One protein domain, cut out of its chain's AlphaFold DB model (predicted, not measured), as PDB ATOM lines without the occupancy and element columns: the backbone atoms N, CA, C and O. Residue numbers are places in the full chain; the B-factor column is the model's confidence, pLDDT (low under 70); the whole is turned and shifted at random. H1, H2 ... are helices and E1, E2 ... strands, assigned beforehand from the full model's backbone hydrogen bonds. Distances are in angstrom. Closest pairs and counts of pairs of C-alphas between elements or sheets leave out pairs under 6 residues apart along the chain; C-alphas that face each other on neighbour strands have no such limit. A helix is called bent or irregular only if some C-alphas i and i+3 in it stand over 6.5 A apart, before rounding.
ATOM      1  N   MET A   1      76.021  57.191  64.853       82.50
ATOM      2  CA  MET A   1      77.114  58.092  65.280       82.50
ATOM      3  C   MET A   1      76.456  59.270  65.962       82.50
ATOM      4  O   MET A   1      75.496  59.785  65.400       82.50
ATOM      5  N   ILE A   2      76.902  59.621  67.165       92.25
ATOM      6  CA  ILE A   2      76.360  60.760  67.911       92.25
ATOM      7  C   ILE A   2      77.202  62.007  67.623       92.25
ATOM      8  O   ILE A   2      78.409  61.885  67.449       92.25
ATOM      9  N   SER A   3      76.604  63.191  67.597       93.81
ATOM     10  CA  SER A   3      77.313  64.475  67.568       93.81
ATOM     11  C   SER A   3      76.927  65.271  68.804       93.81
ATOM     12  O   SER A   3      75.754  65.356  69.116       93.81
ATOM     13  N   PHE A   4      77.873  65.842  69.536       95.31
ATOM     14  CA  PHE A   4      77.575  66.554  70.791       95.31
ATOM     15  C   PHE A   4      78.305  67.898  70.903       95.31
ATOM     16  O   PHE A   4      78.210  68.583  71.916       95.31
ATOM     17  N   LEU A   5      79.029  68.288  69.851       93.56
ATOM     18  CA  LEU A   5      79.737  69.560  69.760       93.56
ATOM     19  C   LEU A   5      79.083  70.446  68.705       93.56
ATOM     20  O   LEU A   5      78.596  69.950  67.690       93.56
ATOM     21  N   ASN A   6      79.135  71.763  68.920       90.50
ATOM     22  CA  ASN A   6      78.637  72.776  67.979       90.50
ATOM     23  C   ASN A   6      77.171  72.556  67.559       90.50
ATOM     24  O   ASN A   6      76.799  72.800  66.410       90.50
ATOM     25  N   LEU A   7      76.350  72.071  68.491       94.94
ATOM     26  CA  LEU A   7      74.928  71.859  68.269       94.94
ATOM     27  C   LEU A   7      74.173  73.189  68.180       94.94
ATOM     28  O   LEU A   7      74.535  74.191  68.797       94.94
ATOM     29  N   ASP A   8      73.082  73.178  67.420       95.69
ATOM     30  CA  ASP A   8      72.200  74.331  67.279       95.69
ATOM     31  C   ASP A   8      71.385  74.555  68.566       95.69
ATOM     32  O   ASP A   8      70.645  73.672  69.015       95.69
ATOM     33  N   LYS A   9      71.514  75.749  69.160       95.50
ATOM     34  CA  LYS A   9      70.866  76.075  70.438       95.50
ATOM     35  C   LYS A   9      69.335  76.079  70.342       95.50
ATOM     36  O   LYS A   9      68.670  75.629  71.272       95.50
ATOM     37  N   GLU A  10      68.763  76.513  69.220       96.56
ATOM     38  CA  GLU A  10      67.308  76.525  69.029       96.56
ATOM     39  C   GLU A  10      66.750  75.104  68.880       96.56
ATOM     40  O   GLU A  10      65.693  74.790  69.443       96.56
ATOM     41  N   LYS A  11      67.477  74.215  68.188       97.44
ATOM     42  CA  LYS A  11      67.121  72.790  68.106       97.44
ATOM     43  C   LYS A  11      67.159  72.122  69.476       97.44
ATOM     44  O   LYS A  11      66.223  71.390  69.802       97.44
ATOM     45  N   ILE A  12      68.193  72.398  70.277       98.19
ATOM     46  CA  ILE A  12      68.299  71.880  71.649       98.19
ATOM     47  C   ILE A  12      67.092  72.321  72.472       98.19
ATOM     48  O   ILE A  12      66.395  71.479  73.036       98.19
ATOM     49  N   LEU A  13      66.795  73.624  72.498       97.69
ATOM     50  CA  LEU A  13      65.677  74.154  73.276       97.69
ATOM     51  C   LEU A  13      64.329  73.569  72.828       97.69
ATOM     52  O   LEU A  13      63.466  73.282  73.660       97.69
ATOM     53  N   THR A  14      64.141  73.388  71.519       97.88
ATOM     54  CA  THR A  14      62.920  72.797  70.958       97.88
ATOM     55  C   THR A  14      62.748  71.348  71.409       97.88
ATOM     56  O   THR A  14      61.679  70.994  71.907       97.88
ATOM     57  N   ALA A  15      63.794  70.528  71.292       98.31
ATOM     58  CA  ALA A  15      63.759  69.133  71.721       98.31
ATOM     59  C   ALA A  15      63.585  69.001  73.243       98.31
ATOM     60  O   ALA A  15      62.778  68.196  73.703       98.31
ATOM     61  N   ALA A  16      64.258  69.850  74.027       98.31
ATOM     62  CA  ALA A  16      64.149  69.860  75.483       98.31
ATOM     63  C   ALA A  16      62.710  70.125  75.946       98.31
ATOM     64  O   ALA A  16      62.180  69.395  76.780       98.31
ATOM     65  N   LYS A  17      62.035  71.121  75.355       97.81
ATOM     66  CA  LYS A  17      60.629  71.434  75.666       97.81
ATOM     67  C   LYS A  17      59.658  70.320  75.271       97.81
ATOM     68  O   LYS A  17      58.600  70.204  75.881       97.81
ATOM     69  N   GLN A  18      59.988  69.526  74.253       97.81
ATOM     70  CA  GLN A  18      59.184  68.367  73.857       97.81
ATOM     71  C   GLN A  18      59.371  67.191  74.821       97.81
ATOM     72  O   GLN A  18      58.390  66.549  75.188       97.81
ATOM     73  N   GLN A  19      60.610  66.919  75.240       97.88
ATOM     74  CA  GLN A  19      60.933  65.803  76.131       97.88
ATOM     75  C   GLN A  19      60.548  66.075  77.593       97.88
ATOM     76  O   GLN A  19      60.099  65.165  78.288       97.88
ATOM     77  N   PHE A  20      60.671  67.324  78.048       97.31
ATOM     78  CA  PHE A  20      60.410  67.744  79.426       97.31
ATOM     79  C   PHE A  20      59.338  68.852  79.478       97.31
ATOM     80  O   PHE A  20      59.618  69.972  79.907       97.31
ATOM     81  N   PRO A  21      58.087  68.577  79.061       96.81
ATOM     82  CA  PRO A  21      57.060  69.608  78.862       96.81
ATOM     83  C   PRO A  21      56.601  70.308  80.150       96.81
ATOM     84  O   PRO A  21      55.925  71.334  80.088       96.81
ATOM     85  N   HIS A  22      56.931  69.747  81.314       96.25
ATOM     86  CA  HIS A  22      56.552  70.275  82.624       96.25
ATOM     87  C   HIS A  22      57.673  71.051  83.321       96.25
ATOM     88  O   HIS A  22      57.422  71.635  84.371       96.25
ATOM     89  N   ALA A  23      58.884  71.052  82.762       97.06
ATOM     90  CA  ALA A  23      60.032  71.729  83.346       97.06
ATOM     91  C   ALA A  23      60.256  73.099  82.695       97.06
ATOM     92  O   ALA A  23      60.037  73.295  81.496       97.06
ATOM     93  N   TYR A  24      60.762  74.041  83.483       97.56
ATOM     94  CA  TYR A  24      61.464  75.192  82.945       97.56
ATOM     95  C   TYR A  24      62.844  74.744  82.456       97.56
ATOM     96  O   TYR A  24      63.607  74.138  83.204       97.56
ATOM     97  N   ILE A  25      63.157  75.035  81.195       97.94
ATOM     98  CA  ILE A  25      64.426  74.647  80.576       97.94
ATOM     99  C   ILE A  25      65.374  75.839  80.593       97.94
ATOM    100  O   ILE A  25      65.120  76.843  79.923       97.94
ATOM    101  N   GLU A  26      66.475  75.697  81.320       97.44
ATOM    102  CA  GLU A  26      67.608  76.617  81.274       97.44
ATOM    103  C   GLU A  26      68.720  75.972  80.445       97.44
ATOM    104  O   GLU A  26      69.111  74.843  80.717       97.44
ATOM    105  N   GLN A  27      69.192  76.653  79.404       96.81
ATOM    106  CA  GLN A  27      70.277  76.158  78.558       96.81
ATOM    107  C   GLN A  27      71.580  76.863  78.931       96.81
ATOM    108  O   GLN A  27      71.598  78.090  79.031       96.81
ATOM    109  N   ASP A  28      72.658  76.099  79.063       96.19
ATOM    110  CA  ASP A  28      73.989  76.611  79.390       96.19
ATOM    111  C   ASP A  28      75.073  75.775  78.683       96.19
ATOM    112  O   ASP A  28      74.768  74.837  77.938       96.19
ATOM    113  N   ASP A  29      76.336  76.124  78.891       96.81
ATOM    114  CA  ASP A  29      77.492  75.393  78.394       96.81
ATOM    115  C   ASP A  29      78.437  75.044  79.563       96.81
ATOM    116  O   ASP A  29      78.681  75.854  80.457       96.81
ATOM    117  N   VAL A  30      79.012  73.841  79.547       95.62
ATOM    118  CA  VAL A  30      80.014  73.396  80.535       95.62
ATOM    119  C   VAL A  30      81.280  72.914  79.851       95.62
ATOM    120  O   VAL A  30      81.250  72.413  78.731       95.62
ATOM    121  N   ASP A  31      82.412  73.040  80.537       97.06
ATOM    122  CA  ASP A  31      83.681  72.542  80.017       97.06
ATOM    123  C   ASP A  31      83.657  71.008  79.899       97.06
ATOM    124  O   ASP A  31      83.276  70.296  80.833       97.06
ATOM    125  N   PHE A  32      84.117  70.483  78.764       97.00
ATOM    126  CA  PHE A  32      84.200  69.045  78.540       97.00
ATOM    127  C   PHE A  32      85.324  68.418  79.382       97.00
ATOM    128  O   PHE A  32      86.512  68.562  79.077       97.00
ATOM    129  N   TYR A  33      84.931  67.720  80.448       96.81
ATOM    130  CA  TYR A  33      85.809  67.018  81.380       96.81
ATOM    131  C   TYR A  33      85.907  65.514  81.058       96.81
ATOM    132  O   TYR A  33      84.913  64.869  80.734       96.81
ATOM    133  N   LEU A  34      87.117  64.962  81.151       96.56
ATOM    134  CA  LEU A  34      87.486  63.585  80.820       96.56
ATOM    135  C   LEU A  34      88.208  62.952  82.029       96.56
ATOM    136  O   LEU A  34      89.432  63.089  82.147       96.56
ATOM    137  N   PRO A  35      87.494  62.272  82.943       95.44
ATOM    138  CA  PRO A  35      88.064  61.810  84.212       95.44
ATOM    139  C   PRO A  35      89.263  60.869  84.034       95.44
ATOM    140  O   PRO A  35      90.267  61.042  84.723       95.44
ATOM    141  N   ASP A  36      89.227  59.957  83.058       95.75
ATOM    142  CA  ASP A  36      90.295  58.956  82.887       95.75
ATOM    143  C   ASP A  36      91.465  59.432  82.007       95.75
ATOM    144  O   ASP A  36      92.462  58.724  81.851       95.75
ATOM    145  N   ILE A  37      91.380  60.632  81.419       95.31
ATOM    146  CA  ILE A  37      92.391  61.149  80.487       95.31
ATOM    147  C   ILE A  37      92.974  62.446  81.044       95.31
ATOM    148  O   ILE A  37      92.424  63.521  80.854       95.31
ATOM    149  N   GLU A  38      94.128  62.370  81.708       94.88
ATOM    150  CA  GLU A  38      94.781  63.552  82.299       94.88
ATOM    151  C   GLU A  38      95.279  64.540  81.228       94.88
ATOM    152  O   GLU A  38      95.103  65.760  81.350       94.88
ATOM    153  N   LYS A  39      95.944  64.022  80.186       95.88
ATOM    154  CA  LYS A  39      96.553  64.813  79.111       95.88
ATOM    155  C   LYS A  39      96.854  63.986  77.868       95.88
ATOM    156  O   LYS A  39      97.113  62.790  77.964       95.88
ATOM    157  N   GLY A  40      96.940  64.652  76.721       94.94
ATOM    158  CA  GLY A  40      97.354  64.029  75.466       94.94
ATOM    159  C   GLY A  40      96.675  64.647  74.255       94.94
ATOM    160  O   GLY A  40      96.017  65.676  74.355       94.94
ATOM    161  N   GLU A  41      96.853  64.012  73.109       96.12
ATOM    162  CA  GLU A  41      95.994  64.215  71.948       96.12
ATOM    163  C   GLU A  41      95.035  63.028  71.887       96.12
ATOM    164  O   GLU A  41      95.443  61.890  72.133       96.12
ATOM    165  N   ILE A  42      93.761  63.292  71.622       95.94
ATOM    166  CA  ILE A  42      92.730  62.271  71.486       95.94
ATOM    167  C   ILE A  42      91.999  62.455  70.161       95.94
ATOM    168  O   ILE A  42      91.839  63.568  69.653       95.94
ATOM    169  N   GLN A  43      91.507  61.342  69.642       95.31
ATOM    170  CA  GLN A  43      90.543  61.298  68.562       95.31
ATOM    171  C   GLN A  43      89.200  60.859  69.138       95.31
ATOM    172  O   GLN A  43      89.124  59.867  69.860       95.31
ATOM    173  N   ILE A  44      88.140  61.585  68.801       94.38
ATOM    174  CA  ILE A  44      86.765  61.196  69.119       94.38
ATOM    175  C   ILE A  44      86.098  60.827  67.798       94.38
ATOM    176  O   ILE A  44      86.233  61.568  66.824       94.38
ATOM    177  N   MET A  45      85.401  59.692  67.740       91.56
ATOM    178  CA  MET A  45      84.840  59.153  66.492       91.56
ATOM    179  C   MET A  45      83.988  60.166  65.705       91.56
ATOM    180  O   MET A  45      84.011  60.163  64.477       91.56
ATOM    181  N   SER A  46      83.240  61.026  66.397       89.00
ATOM    182  CA  SER A  46      82.349  62.020  65.791       89.00
ATOM    183  C   SER A  46      82.980  63.390  65.533       89.00
ATOM    184  O   SER A  46      82.334  64.254  64.941       89.00
ATOM    185  N   VAL A  47      84.231  63.608  65.948       92.06
ATOM    186  CA  VAL A  47      84.917  64.903  65.850       92.06
ATOM    187  C   VAL A  47      85.990  64.824  64.770       92.06
ATOM    188  O   VAL A  47      86.898  64.008  64.836       92.06
ATOM    189  N   THR A  48      85.906  65.673  63.748       90.56
ATOM    190  CA  THR A  48      86.769  65.581  62.551       90.56
ATOM    191  C   THR A  48      88.123  66.279  62.687       90.56
ATOM    192  O   THR A  48      88.916  66.274  61.746       90.56
ATOM    193  N   TYR A  49      88.395  66.891  63.837       90.38
ATOM    194  CA  TYR A  49      89.616  67.636  64.122       90.38
ATOM    195  C   TYR A  49      90.316  67.103  65.382       90.38
ATOM    196  O   TYR A  49      89.659  66.497  66.230       90.38
ATOM    197  N   PRO A  50      91.634  67.340  65.533       90.50
ATOM    198  CA  PRO A  50      92.369  66.915  66.719       90.50
ATOM    199  C   PRO A  50      91.838  67.584  67.988       90.50
ATOM    200  O   PRO A  50      91.678  68.808  68.028       90.50
ATOM    201  N   VAL A  51      91.633  66.787  69.035       95.62
ATOM    202  CA  VAL A  51      91.264  67.265  70.368       95.62
ATOM    203  C   VAL A  51      92.450  67.065  71.301       95.62
ATOM    204  O   VAL A  51      93.068  66.004  71.339       95.62
ATOM    205  N   TYR A  52      92.779  68.090  72.078       96.12
ATOM    206  CA  TYR A  52      93.867  68.039  73.048       96.12
ATOM    207  C   TYR A  52      93.298  67.981  74.451       96.12
ATOM    208  O   TYR A  52      92.350  68.689  74.760       96.12
ATOM    209  N   VAL A  53      93.911  67.198  75.323       96.94
ATOM    210  CA  VAL A  53      93.520  67.097  76.723       96.94
ATOM    211  C   VAL A  53      94.639  67.645  77.594       96.94
ATOM    212  O   VAL A  53      95.821  67.370  77.362       96.94
ATOM    213  N   SER A  54      94.271  68.443  78.589       95.81
ATOM    214  CA  SER A  54      95.173  68.929  79.632       95.81
ATOM    215  C   SER A  54      94.389  69.121  80.919       95.81
ATOM    216  O   SER A  54      93.306  69.702  80.898       95.81
ATOM    217  N   THR A  55      94.937  68.688  82.055       95.25
ATOM    218  CA  THR A  55      94.245  68.768  83.356       95.25
ATOM    219  C   THR A  55      92.832  68.175  83.298       95.25
ATOM    220  O   THR A  55      91.911  68.741  83.875       95.25
ATOM    221  N   HIS A  56      92.663  67.076  82.554       97.50
ATOM    222  CA  HIS A  56      91.383  66.407  82.279       97.50
ATOM    223  C   HIS A  56      90.358  67.190  81.445       97.50
ATOM    224  O   HIS A  56      89.279  66.677  81.181       97.50
ATOM    225  N   TYR A  57      90.657  68.403  80.985       97.56
ATOM    226  CA  TYR A  57      89.749  69.160  80.119       97.56
ATOM    227  C   TYR A  57      90.110  68.974  78.651       97.56
ATOM    228  O   TYR A  57      91.294  68.966  78.302       97.56
ATOM    229  N   ALA A  58      89.095  68.850  77.798       97.44
ATOM    230  CA  ALA A  58      89.258  68.800  76.355       97.44
ATOM    231  C   ALA A  58      89.371  70.212  75.763       97.44
ATOM    232  O   ALA A  58      88.683  71.150  76.175       97.44
ATOM    233  N   TYR A  59      90.231  70.349  74.764       97.00
ATOM    234  CA  TYR A  59      90.553  71.595  74.099       97.00
ATOM    235  C   TYR A  59      90.598  71.422  72.586       97.00
ATOM    236  O   TYR A  59      91.080  70.416  72.065       97.00
ATOM    237  N   GLU A  60      90.192  72.473  71.891       94.69
ATOM    238  CA  GLU A  60      90.333  72.621  70.451       94.69
ATOM    239  C   GLU A  60      91.193  73.842  70.124       94.69
ATOM    240  O   GLU A  60      91.245  74.824  70.872       94.69
ATOM    241  N   ASP A  61      91.881  73.783  68.988       92.75
ATOM    242  CA  ASP A  61      92.643  74.920  68.491       92.75
ATOM    243  C   ASP A  61      91.765  75.751  67.542       92.75
ATOM    244  O   ASP A  61      91.226  75.241  66.560       92.75
ATOM    245  N   LYS A  62      91.660  77.056  67.805       90.31
ATOM    246  CA  LYS A  62      90.971  78.033  66.950       90.31
ATOM    247  C   LYS A  62      91.948  79.085  66.451       90.31
ATOM    248  O   LYS A  62      92.859  79.498  67.168       90.31
ATOM    249  N   MET A  63      91.729  79.562  65.229       90.69
ATOM    250  CA  MET A  63      92.445  80.722  64.705       90.69
ATOM    251  C   MET A  63      91.751  82.002  65.161       90.69
ATOM    252  O   MET A  63      90.607  82.256  64.794       90.69
ATOM    253  N   VAL A  64      92.455  82.828  65.932       88.62
ATOM    254  CA  VAL A  64      91.965  84.131  66.397       88.62
ATOM    255  C   VAL A  64      92.976  85.193  66.002       88.62
ATOM    256  O   VAL A  64      94.117  85.177  66.460       88.62
ATOM    257  N   ASN A  65      92.569  86.111  65.123       90.88
ATOM    258  CA  ASN A  65      93.427  87.183  64.602       90.88
ATOM    259  C   ASN A  65      94.773  86.670  64.052       90.88
ATOM    260  O   ASN A  65      95.817  87.274  64.283       90.88
ATOM    261  N   GLY A  66      94.763  85.520  63.368       90.38
ATOM    262  CA  GLY A  66      95.970  84.903  62.809       90.38
ATOM    263  C   GLY A  66      96.821  84.101  63.802       90.38
ATOM    264  O   GLY A  66      97.800  83.492  63.383       90.38
ATOM    265  N   ASN A  67      96.440  84.033  65.082       89.69
ATOM    266  CA  ASN A  67      97.125  83.224  66.088       89.69
ATOM    267  C   ASN A  67      96.371  81.924  66.361       89.69
ATOM    268  O   ASN A  67      95.145  81.918  66.484       89.69
ATOM    269  N   LYS A  68      97.126  80.831  66.492       88.31
ATOM    270  CA  LYS A  68      96.600  79.545  66.938       88.31
ATOM    271  C   LYS A  68      96.399  79.599  68.453       88.31
ATOM    272  O   LYS A  68      97.373  79.625  69.202       88.31
ATOM    273  N   THR A  69      95.145  79.620  68.886       91.50
ATOM    274  CA  THR A  69      94.757  79.768  70.292       91.50
ATOM    275  C   THR A  69      93.947  78.559  70.730       91.50
ATOM    276  O   THR A  69      93.036  78.126  70.026       91.50
ATOM    277  N   ARG A  70      94.264  78.023  71.905       92.81
ATOM    278  CA  ARG A  70      93.620  76.831  72.450       92.81
ATOM    279  C   ARG A  70      92.463  77.212  73.373       92.81
ATOM    280  O   ARG A  70      92.669  77.963  74.324       92.81
ATOM    281  N   TYR A  71      91.275  76.682  73.102       94.31
ATOM    282  CA  TYR A  71      90.054  76.915  73.881       94.31
ATOM    283  C   TYR A  71      89.537  75.606  74.452       94.31
ATOM    284  O   TYR A  71      89.651  74.574  73.796       94.31
ATOM    285  N   LYS A  72      88.971  75.650  75.662       96.19
ATOM    286  CA  LYS A  72      88.222  74.508  76.189       96.19
ATOM    287  C   LYS A  72      87.023  74.241  75.287       96.19
ATOM    288  O   LYS A  72      86.407  75.185  74.793       96.19
ATOM    289  N   ILE A  73      86.731  72.967  75.063       96.19
ATOM    290  CA  ILE A  73      85.569  72.548  74.286       96.19
ATOM    291  C   ILE A  73      84.339  72.637  75.197       96.19
ATOM    292  O   ILE A  73      84.317  71.949  76.221       96.19
ATOM    293  N   PRO A  74      83.333  73.461  74.857       96.31
ATOM    294  CA  PRO A  74      82.079  73.491  75.590       96.31
ATOM    295  C   PRO A  74      81.174  72.327  75.166       96.31
ATOM    296  O   PRO A  74      81.039  72.030  73.976       96.31
ATOM    297  N   LEU A  75      80.523  71.704  76.141       97.25
ATOM    298  CA  LEU A  75      79.359  70.844  75.956       97.25
ATOM    299  C   LEU A  75      78.106  71.677  76.189       97.25
ATOM    300  O   LEU A  75      77.994  72.332  77.225       97.25
ATOM    301  N   SER A  76      77.150  71.612  75.267       98.12
ATOM    302  CA  SER A  76      75.851  72.241  75.487       98.12
ATOM    303  C   SER A  76      74.998  71.382  76.407       98.12
ATOM    304  O   SER A  76      74.772  70.196  76.143       98.12
ATOM    305  N   ILE A  77      74.509  72.001  77.477       98.19
ATOM    306  CA  ILE A  77      73.691  71.356  78.495       98.19
ATOM    307  C   ILE A  77      72.333  72.033  78.639       98.19
ATOM    308  O   ILE A  77      72.122  73.174  78.218       98.19
ATOM    309  N   ILE A  78      71.415  71.318  79.275       98.38
ATOM    310  CA  ILE A  78      70.190  71.883  79.825       98.38
ATOM    311  C   ILE A  78      70.067  71.531  81.307       98.38
ATOM    312  O   ILE A  78      70.454  70.440  81.726       98.38
ATOM    313  N   TYR A  79      69.453  72.430  82.065       98.12
ATOM    314  CA  TYR A  79      68.896  72.149  83.377       98.12
ATOM    315  C   TYR A  79      67.373  72.077  83.290       98.12
ATOM    316  O   TYR A  79      66.727  72.967  82.725       98.12
ATOM    317  N   THR A  80      66.791  71.032  83.876       97.62
ATOM    318  CA  THR A  80      65.341  70.923  84.076       97.62
ATOM    319  C   THR A  80      64.974  71.459  85.455       97.62
ATOM    320  O   THR A  80      65.229  70.804  86.464       97.62
ATOM    321  N   LYS A  81      64.374  72.648  85.494       96.81
ATOM    322  CA  LYS A  81      63.986  73.360  86.717       96.81
ATOM    323  C   LYS A  81      62.469  73.329  86.917       96.81
ATOM    324  O   LYS A  81      61.710  73.162  85.961       96.81
ATOM    325  N   GLN A  82      62.009  73.541  88.144       94.62
ATOM    326  CA  GLN A  82      60.599  73.750  88.480       94.62
ATOM    327  C   GLN A  82      60.093  75.079  87.910       94.62
ATOM    328  O   GLN A  82      58.996  75.144  87.355       94.62
ATOM    329  N   ASP A  83      60.911  76.128  88.003       95.50
ATOM    330  CA  ASP A  83      60.642  77.446  87.438       95.50
ATOM    331  C   ASP A  83      61.942  78.219  87.137       95.50
ATOM    332  O   ASP A  83      63.052  77.736  87.363       95.50
ATOM    333  N   ALA A  84      61.809  79.430  86.593       94.38
ATOM    334  CA  ALA A  84      62.946  80.254  86.181       94.38
ATOM    335  C   ALA A  84      63.857  80.696  87.343       94.38
ATOM    336  O   ALA A  84      65.038  80.965  87.127       94.38
ATOM    337  N   TYR A  85      63.323  80.775  88.562       94.44
ATOM    338  CA  TYR A  85      63.974  81.335  89.745       94.44
ATOM    339  C   TYR A  85      64.549  80.274  90.685       94.44
ATOM    340  O   TYR A  85      65.221  80.634  91.654       94.44
ATOM    341  N   GLU A  86      64.310  78.989  90.415       93.19
ATOM    342  CA  GLU A  86      64.913  77.904  91.183       93.19
ATOM    343  C   GLU A  86      66.445  78.023  91.180       93.19
ATOM    344  O   GLU A  86      67.082  78.220  90.140       93.19
ATOM    345  N   ILE A  87      67.038  77.914  92.368       91.69
ATOM    346  CA  ILE A  87      68.487  77.911  92.554       91.69
ATOM    347  C   ILE A  87      68.956  76.462  92.564       91.69
ATOM    348  O   ILE A  87      68.506  75.660  93.382       91.69
ATOM    349  N   ILE A  88      69.902  76.146  91.685       90.69
ATOM    350  CA  ILE A  88      70.486  74.812  91.579       90.69
ATOM    351  C   ILE A  88      71.637  74.700  92.584       90.69
ATOM    352  O   ILE A  88      72.708  75.271  92.385       90.69
ATOM    353  N   TYR A  89      71.408  73.975  93.678       88.69
ATOM    354  CA  TYR A  89      72.463  73.599  94.633       88.69
ATOM    355  C   TYR A  89      73.118  72.266  94.280       88.69
ATOM    356  O   TYR A  89      74.278  72.032  94.607       88.69
ATOM    357  N   ASP A  90      72.345  71.399  93.637       90.62
ATOM    358  CA  ASP A  90      72.732  70.069  93.215       90.62
ATOM    359  C   ASP A  90      72.121  69.830  91.843       90.62
ATOM    360  O   ASP A  90      70.916  69.989  91.655       90.62
ATOM    361  N   SER A  91      72.977  69.530  90.879       88.94
ATOM    362  CA  SER A  91      72.593  69.336  89.488       88.94
ATOM    363  C   SER A  91      72.443  67.863  89.108       88.94
ATOM    364  O   SER A  91      72.130  67.572  87.949       88.94
ATOM    365  N   ARG A  92      72.648  66.942  90.063       87.06
ATOM    366  CA  ARG A  92      72.382  65.509  89.880       87.06
ATOM    367  C   ARG A  92      70.928  65.305  89.457       87.06
ATOM    368  O   ARG A  92      70.042  66.014  89.929       87.06
ATOM    369  N   ASP A  93      70.709  64.405  88.503       92.50
ATOM    370  CA  ASP A  93      69.407  64.095  87.889       92.50
ATOM    371  C   ASP A  93      68.714  65.218  87.076       92.50
ATOM    372  O   ASP A  93      67.712  64.957  86.399       92.50
ATOM    373  N   ILE A  94      69.221  66.459  87.095       96.00
ATOM    374  CA  ILE A  94      68.583  67.603  86.412       96.00
ATOM    375  C   ILE A  94      69.447  68.267  85.340       96.00
ATOM    376  O   ILE A  94      68.929  69.083  84.579       96.00
ATOM    377  N   CYS A  95      70.740  67.946  85.273       97.88
ATOM    378  CA  CYS A  95      71.657  68.443  84.251       97.88
ATOM    379  C   CYS A  95      71.880  67.392  83.166       97.88
ATOM    380  O   CYS A  95      72.360  66.291  83.442       97.88
ATOM    381  N   TYR A  96      71.576  67.756  81.925       98.56
ATOM    382  CA  TYR A  96      71.688  66.868  80.775       98.56
ATOM    383  C   TYR A  96      72.609  67.459  79.719       98.56
ATOM    384  O   TYR A  96      72.486  68.634  79.380       98.56
ATOM    385  N   VAL A  97      73.468  66.630  79.131       98.31
ATOM    386  CA  VAL A  97      74.223  66.955  77.917       98.31
ATOM    387  C   VAL A  97      73.352  66.665  76.701       98.31
ATOM    388  O   VAL A  97      72.774  65.580  76.578       98.31
ATOM    389  N   ALA A  98      73.266  67.633  75.792       98.44
ATOM    390  CA  ALA A  98      72.592  67.453  74.517       98.44
ATOM    391  C   ALA A  98      73.512  66.748  73.510       98.44
ATOM    392  O   ALA A  98      74.687  67.090  73.365       98.44
ATOM    393  N   TYR A  99      72.959  65.797  72.763       97.75
ATOM    394  CA  TYR A  99      73.623  65.173  71.621       97.75
ATOM    395  C   TYR A  99      72.625  64.932  70.489       97.75
ATOM    396  O   TYR A  99      71.434  64.758  70.710       97.75
ATOM    397  N   GLU A 100      73.100  64.932  69.254       96.75
ATOM    398  CA  GLU A 100      72.346  64.600  68.058       96.75
ATOM    399  C   GLU A 100      72.645  63.157  67.649       96.75
ATOM    400  O   GLU A 100      73.802  62.769  67.467       96.75
ATOM    401  N   GLN A 101      71.596  62.361  67.465       95.31
ATOM    402  CA  GLN A 101      71.663  61.019  66.901       95.31
ATOM    403  C   GLN A 101      70.537  60.867  65.882       95.31
ATOM    404  O   GLN A 101      69.394  61.207  66.167       95.31
ATOM    405  N   GLU A 102      70.858  60.377  64.681       91.94
ATOM    406  CA  GLU A 102      69.864  60.144  63.615       91.94
ATOM    407  C   GLU A 102      69.010  61.393  63.285       91.94
ATOM    408  O   GLU A 102      67.816  61.295  63.019       91.94
ATOM    409  N   ASN A 103      69.640  62.580  63.270       90.69
ATOM    410  CA  ASN A 103      69.013  63.897  63.048       90.69
ATOM    411  C   ASN A 103      67.986  64.322  64.117       90.69
ATOM    412  O   ASN A 103      67.150  65.191  63.859       90.69
ATOM    413  N   ALA A 104      68.041  63.732  65.311       96.00
ATOM    414  CA  ALA A 104      67.237  64.131  66.456       96.00
ATOM    415  C   ALA A 104      68.140  64.506  67.634       96.00
ATOM    416  O   ALA A 104      69.098  63.794  67.939       96.00
ATOM    417  N   ILE A 105      67.816  65.612  68.306       98.25
ATOM    418  CA  ILE A 105      68.450  65.949  69.580       98.25
ATOM    419  C   ILE A 105      67.881  65.037  70.665       98.25
ATOM    420  O   ILE A 105      66.667  64.880  70.790       98.25
ATOM    421  N   GLN A 106      68.783  64.460  71.442       98.06
ATOM    422  CA  GLN A 106      68.537  63.629  72.605       98.06
ATOM    423  C   GLN A 106      69.355  64.160  73.785       98.06
ATOM    424  O   GLN A 106      70.219  65.031  73.637       98.06
ATOM    425  N   PHE A 107      69.059  63.634  74.970       98.25
ATOM    426  CA  PHE A 107      69.630  64.094  76.227       98.25
ATOM    427  C   PHE A 107      70.098  62.900  77.048       98.25
ATOM    428  O   PHE A 107      69.400  61.889  77.141       98.25
ATOM    429  N   VAL A 108      71.278  63.027  77.641       97.94
ATOM    430  CA  VAL A 108      71.838  62.080  78.611       97.94
ATOM    431  C   VAL A 108      72.250  62.865  79.845       97.94
ATOM    432  O   VAL A 108      72.657  64.020  79.716       97.94
ATOM    433  N   LEU A 109      72.111  62.282  81.035       97.94
ATOM    434  CA  LEU A 109      72.557  62.937  82.262       97.94
ATOM    435  C   LEU A 109      74.045  63.272  82.171       97.94
ATOM    436  O   LEU A 109      74.835  62.514  81.605       97.94
ATOM    437  N   TYR A 110      74.429  64.420  82.725       97.12
ATOM    438  CA  TYR A 110      75.816  64.877  82.681       97.12
ATOM    439  C   TYR A 110      76.780  63.869  83.323       97.12
ATOM    440  O   TYR A 110      77.866  63.645  82.793       97.12
ATOM    441  N   GLU A 111      76.376  63.223  84.419       94.69
ATOM    442  CA  GLU A 111      77.195  62.216  85.107       94.69
ATOM    443  C   GLU A 111      77.401  60.933  84.286       94.69
ATOM    444  O   GLU A 111      78.481  60.348  84.330       94.69
ATOM    445  N   ASP A 112      76.419  60.563  83.461       96.88
ATOM    446  CA  ASP A 112      76.477  59.382  82.595       96.88
ATOM    447  C   ASP A 112      77.147  59.669  81.242       96.88
ATOM    448  O   ASP A 112      77.549  58.750  80.522       96.88
ATOM    449  N   PHE A 113      77.268  60.947  80.863       96.94
ATOM    450  CA  PHE A 113      77.731  61.346  79.535       96.94
ATOM    451  C   PHE A 113      79.120  60.792  79.207       96.94
ATOM    452  O   PHE A 113      79.346  60.325  78.092       96.94
ATOM    453  N   TYR A 114      80.054  60.825  80.161       96.38
ATOM    454  CA  TYR A 114      81.403  60.328  79.908       96.38
ATOM    455  C   TYR A 114      81.403  58.828  79.591       96.38
ATOM    456  O   TYR A 114      81.964  58.412  78.576       96.38
ATOM    457  N   ASP A 115      80.716  58.030  80.410       96.62
ATOM    458  CA  ASP A 115      80.586  56.590  80.190       96.62
ATOM    459  C   ASP A 115      79.865  56.266  78.877       96.62
ATOM    460  O   ASP A 115      80.210  55.289  78.211       96.62
ATOM    461  N   PHE A 116      78.924  57.116  78.460       96.06
ATOM    462  CA  PHE A 116      78.218  56.994  77.188       96.06
ATOM    463  C   PHE A 116      79.129  57.176  75.959       96.06
ATOM    464  O   PHE A 116      78.886  56.569  74.911       96.06
ATOM    465  N   ILE A 117      80.186  57.989  76.059       95.38
ATOM    466  CA  ILE A 117      81.057  58.306  74.916       95.38
ATOM    467  C   ILE A 117      82.454  57.686  74.979       95.38
ATOM    468  O   ILE A 117      83.143  57.703  73.960       95.38
ATOM    469  N   LYS A 118      82.903  57.174  76.133       95.31
ATOM    470  CA  LYS A 118      84.310  56.788  76.352       95.31
ATOM    471  C   LYS A 118      84.842  55.781  75.332       95.31
ATOM    472  O   LYS A 118      85.967  55.933  74.871       95.31
ATOM    473  N   ASP A 119      84.010  54.839  74.889       94.56
ATOM    474  CA  ASP A 119      84.385  53.824  73.892       94.56
ATOM    475  C   ASP A 119      84.587  54.410  72.480       94.56
ATOM    476  O   ASP A 119      85.111  53.752  71.582       94.56
ATOM    477  N   GLN A 120      84.181  55.666  72.266       93.88
ATOM    478  CA  GLN A 120      84.378  56.418  71.025       93.88
ATOM    479  C   GLN A 120      85.647  57.282  71.063       93.88
ATOM    480  O   GLN A 120      85.942  57.968  70.078       93.88
ATOM    481  N   ILE A 121      86.372  57.286  72.188       95.00
ATOM    482  CA  ILE A 121      87.585  58.072  72.401       95.00
ATOM    483  C   ILE A 121      88.804  57.165  72.259       95.00
ATOM    484  O   ILE A 121      88.910  56.116  72.884       95.00
ATOM    485  N   THR A 122      89.766  57.591  71.449       94.94
ATOM    486  CA  THR A 122      91.070  56.939  71.319       94.94
ATOM    487  C   THR A 122      92.165  57.930  71.680       94.94
ATOM    488  O   THR A 122      92.204  59.035  71.142       94.94
ATOM    489  N   ILE A 123      93.072  57.540  72.579       93.62
ATOM    490  CA  ILE A 123      94.268  58.332  72.879       93.62
ATOM    491  C   ILE A 123      95.271  58.133  71.744       93.62
ATOM    492  O   ILE A 123      95.651  57.006  71.426       93.62
TER     493      ILE A 123
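This is residues 1 to 123 of the 127 residues of an uncharacterized protein of Erysipelotrichaceae bacterium 5_2_54FAA (UniProt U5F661). Two strongly twisted sheets sit end to end along the longest axis: a five-stranded one, E5 E4 E3 E2 E9, whose hairpin E4 and E5 reaches to a far tip at Gly 66, and a four-stranded one, E1 E6 E7 E8, that curls round helix H1. E5 runs on into E6 from one sheet to the other, and H2, on the opposite face of the four-stranded sheet from H1, leads into edge strand E9 of the five-stranded one. The printed part has 123 residues, with two named helices and nine named strands in the order H1 E1 E2 E3 E4 E5 E6 E7 E8 H2 E9; both sheets are antiparallel throughout, and the class is mixed, helices and strands. The whole is compact, with a radius of gyration of the C-alphas of 15.3 A and spans of 42 by 35 by 32 A.

The five-stranded sheet holds E5, residues 67 to 72, E4, residues 57 to 64 and 20.4 A long, E3, residues 51 to 54, E2, residues 40 to 44, and E9, residues 121 to 123, ending at C-alpha 123 (94.268, 58.332, 72.879). The other sheet holds E1, residues 24 to 31 and 22.6 A long, E6, residues 74 to 81 and 21.2 A long, E7, residues 95 to 101 and 18.9 A long, and E8, residues 104 to 109. H1, residues 9 to 19, is 15.4 A long and begins at C-alpha 9 (70.866, 76.075, 70.438). H2, residues 110 to 120, is 16.8 A long and irregular: C-alphas 116 and 119 are 7.7 A apart.

E2 E3 E4 E5 form a meander, each strand the antiparallel neighbour of the one before; N 62 and O 69 of E4 and E5 are 2.8 A apart, N 59 and O 52 of E4 and E3 2.7 A, and N 42 and O 51 of E2 and E3 2.8 A. E9 is antiparallel to E2, with N 43 and O 122 at 2.8 A. E5 runs on into E6 across a break of 1 residue, at 32 degrees. E6 E7 E8 form a second meander, with N 78 and O 96 at 2.9 A and N 97 and O 108 at 2.8 A; E1 is antiparallel to E6, with N 79 and O 26 at 2.8 A. H1 is on this sheet; its closest C-alphas to E8 are those of Ala 15 and Ile 105, 6.1 A. H1 and H2 lie on opposite faces of it, three layers with the sheet between two helices; H2 and E7 come closest at the C-alphas of Tyr 96 and Tyr 110, 5.0 A. H1 and H2 are apart. Every O i to N i+4 pair of H1 is within hydrogen-bond range; in H2 it is 3 of 7, beside 5 of 8 O i to N i+3 pairs.

The C-alphas farthest apart are those of His 22 and Gly 66, 46.5 A. The printed part has no cut. The link from E6 to E7, residues 82 to 94, is long. The mean pLDDT of the printed part is 95.0, and no printed residue is under 70.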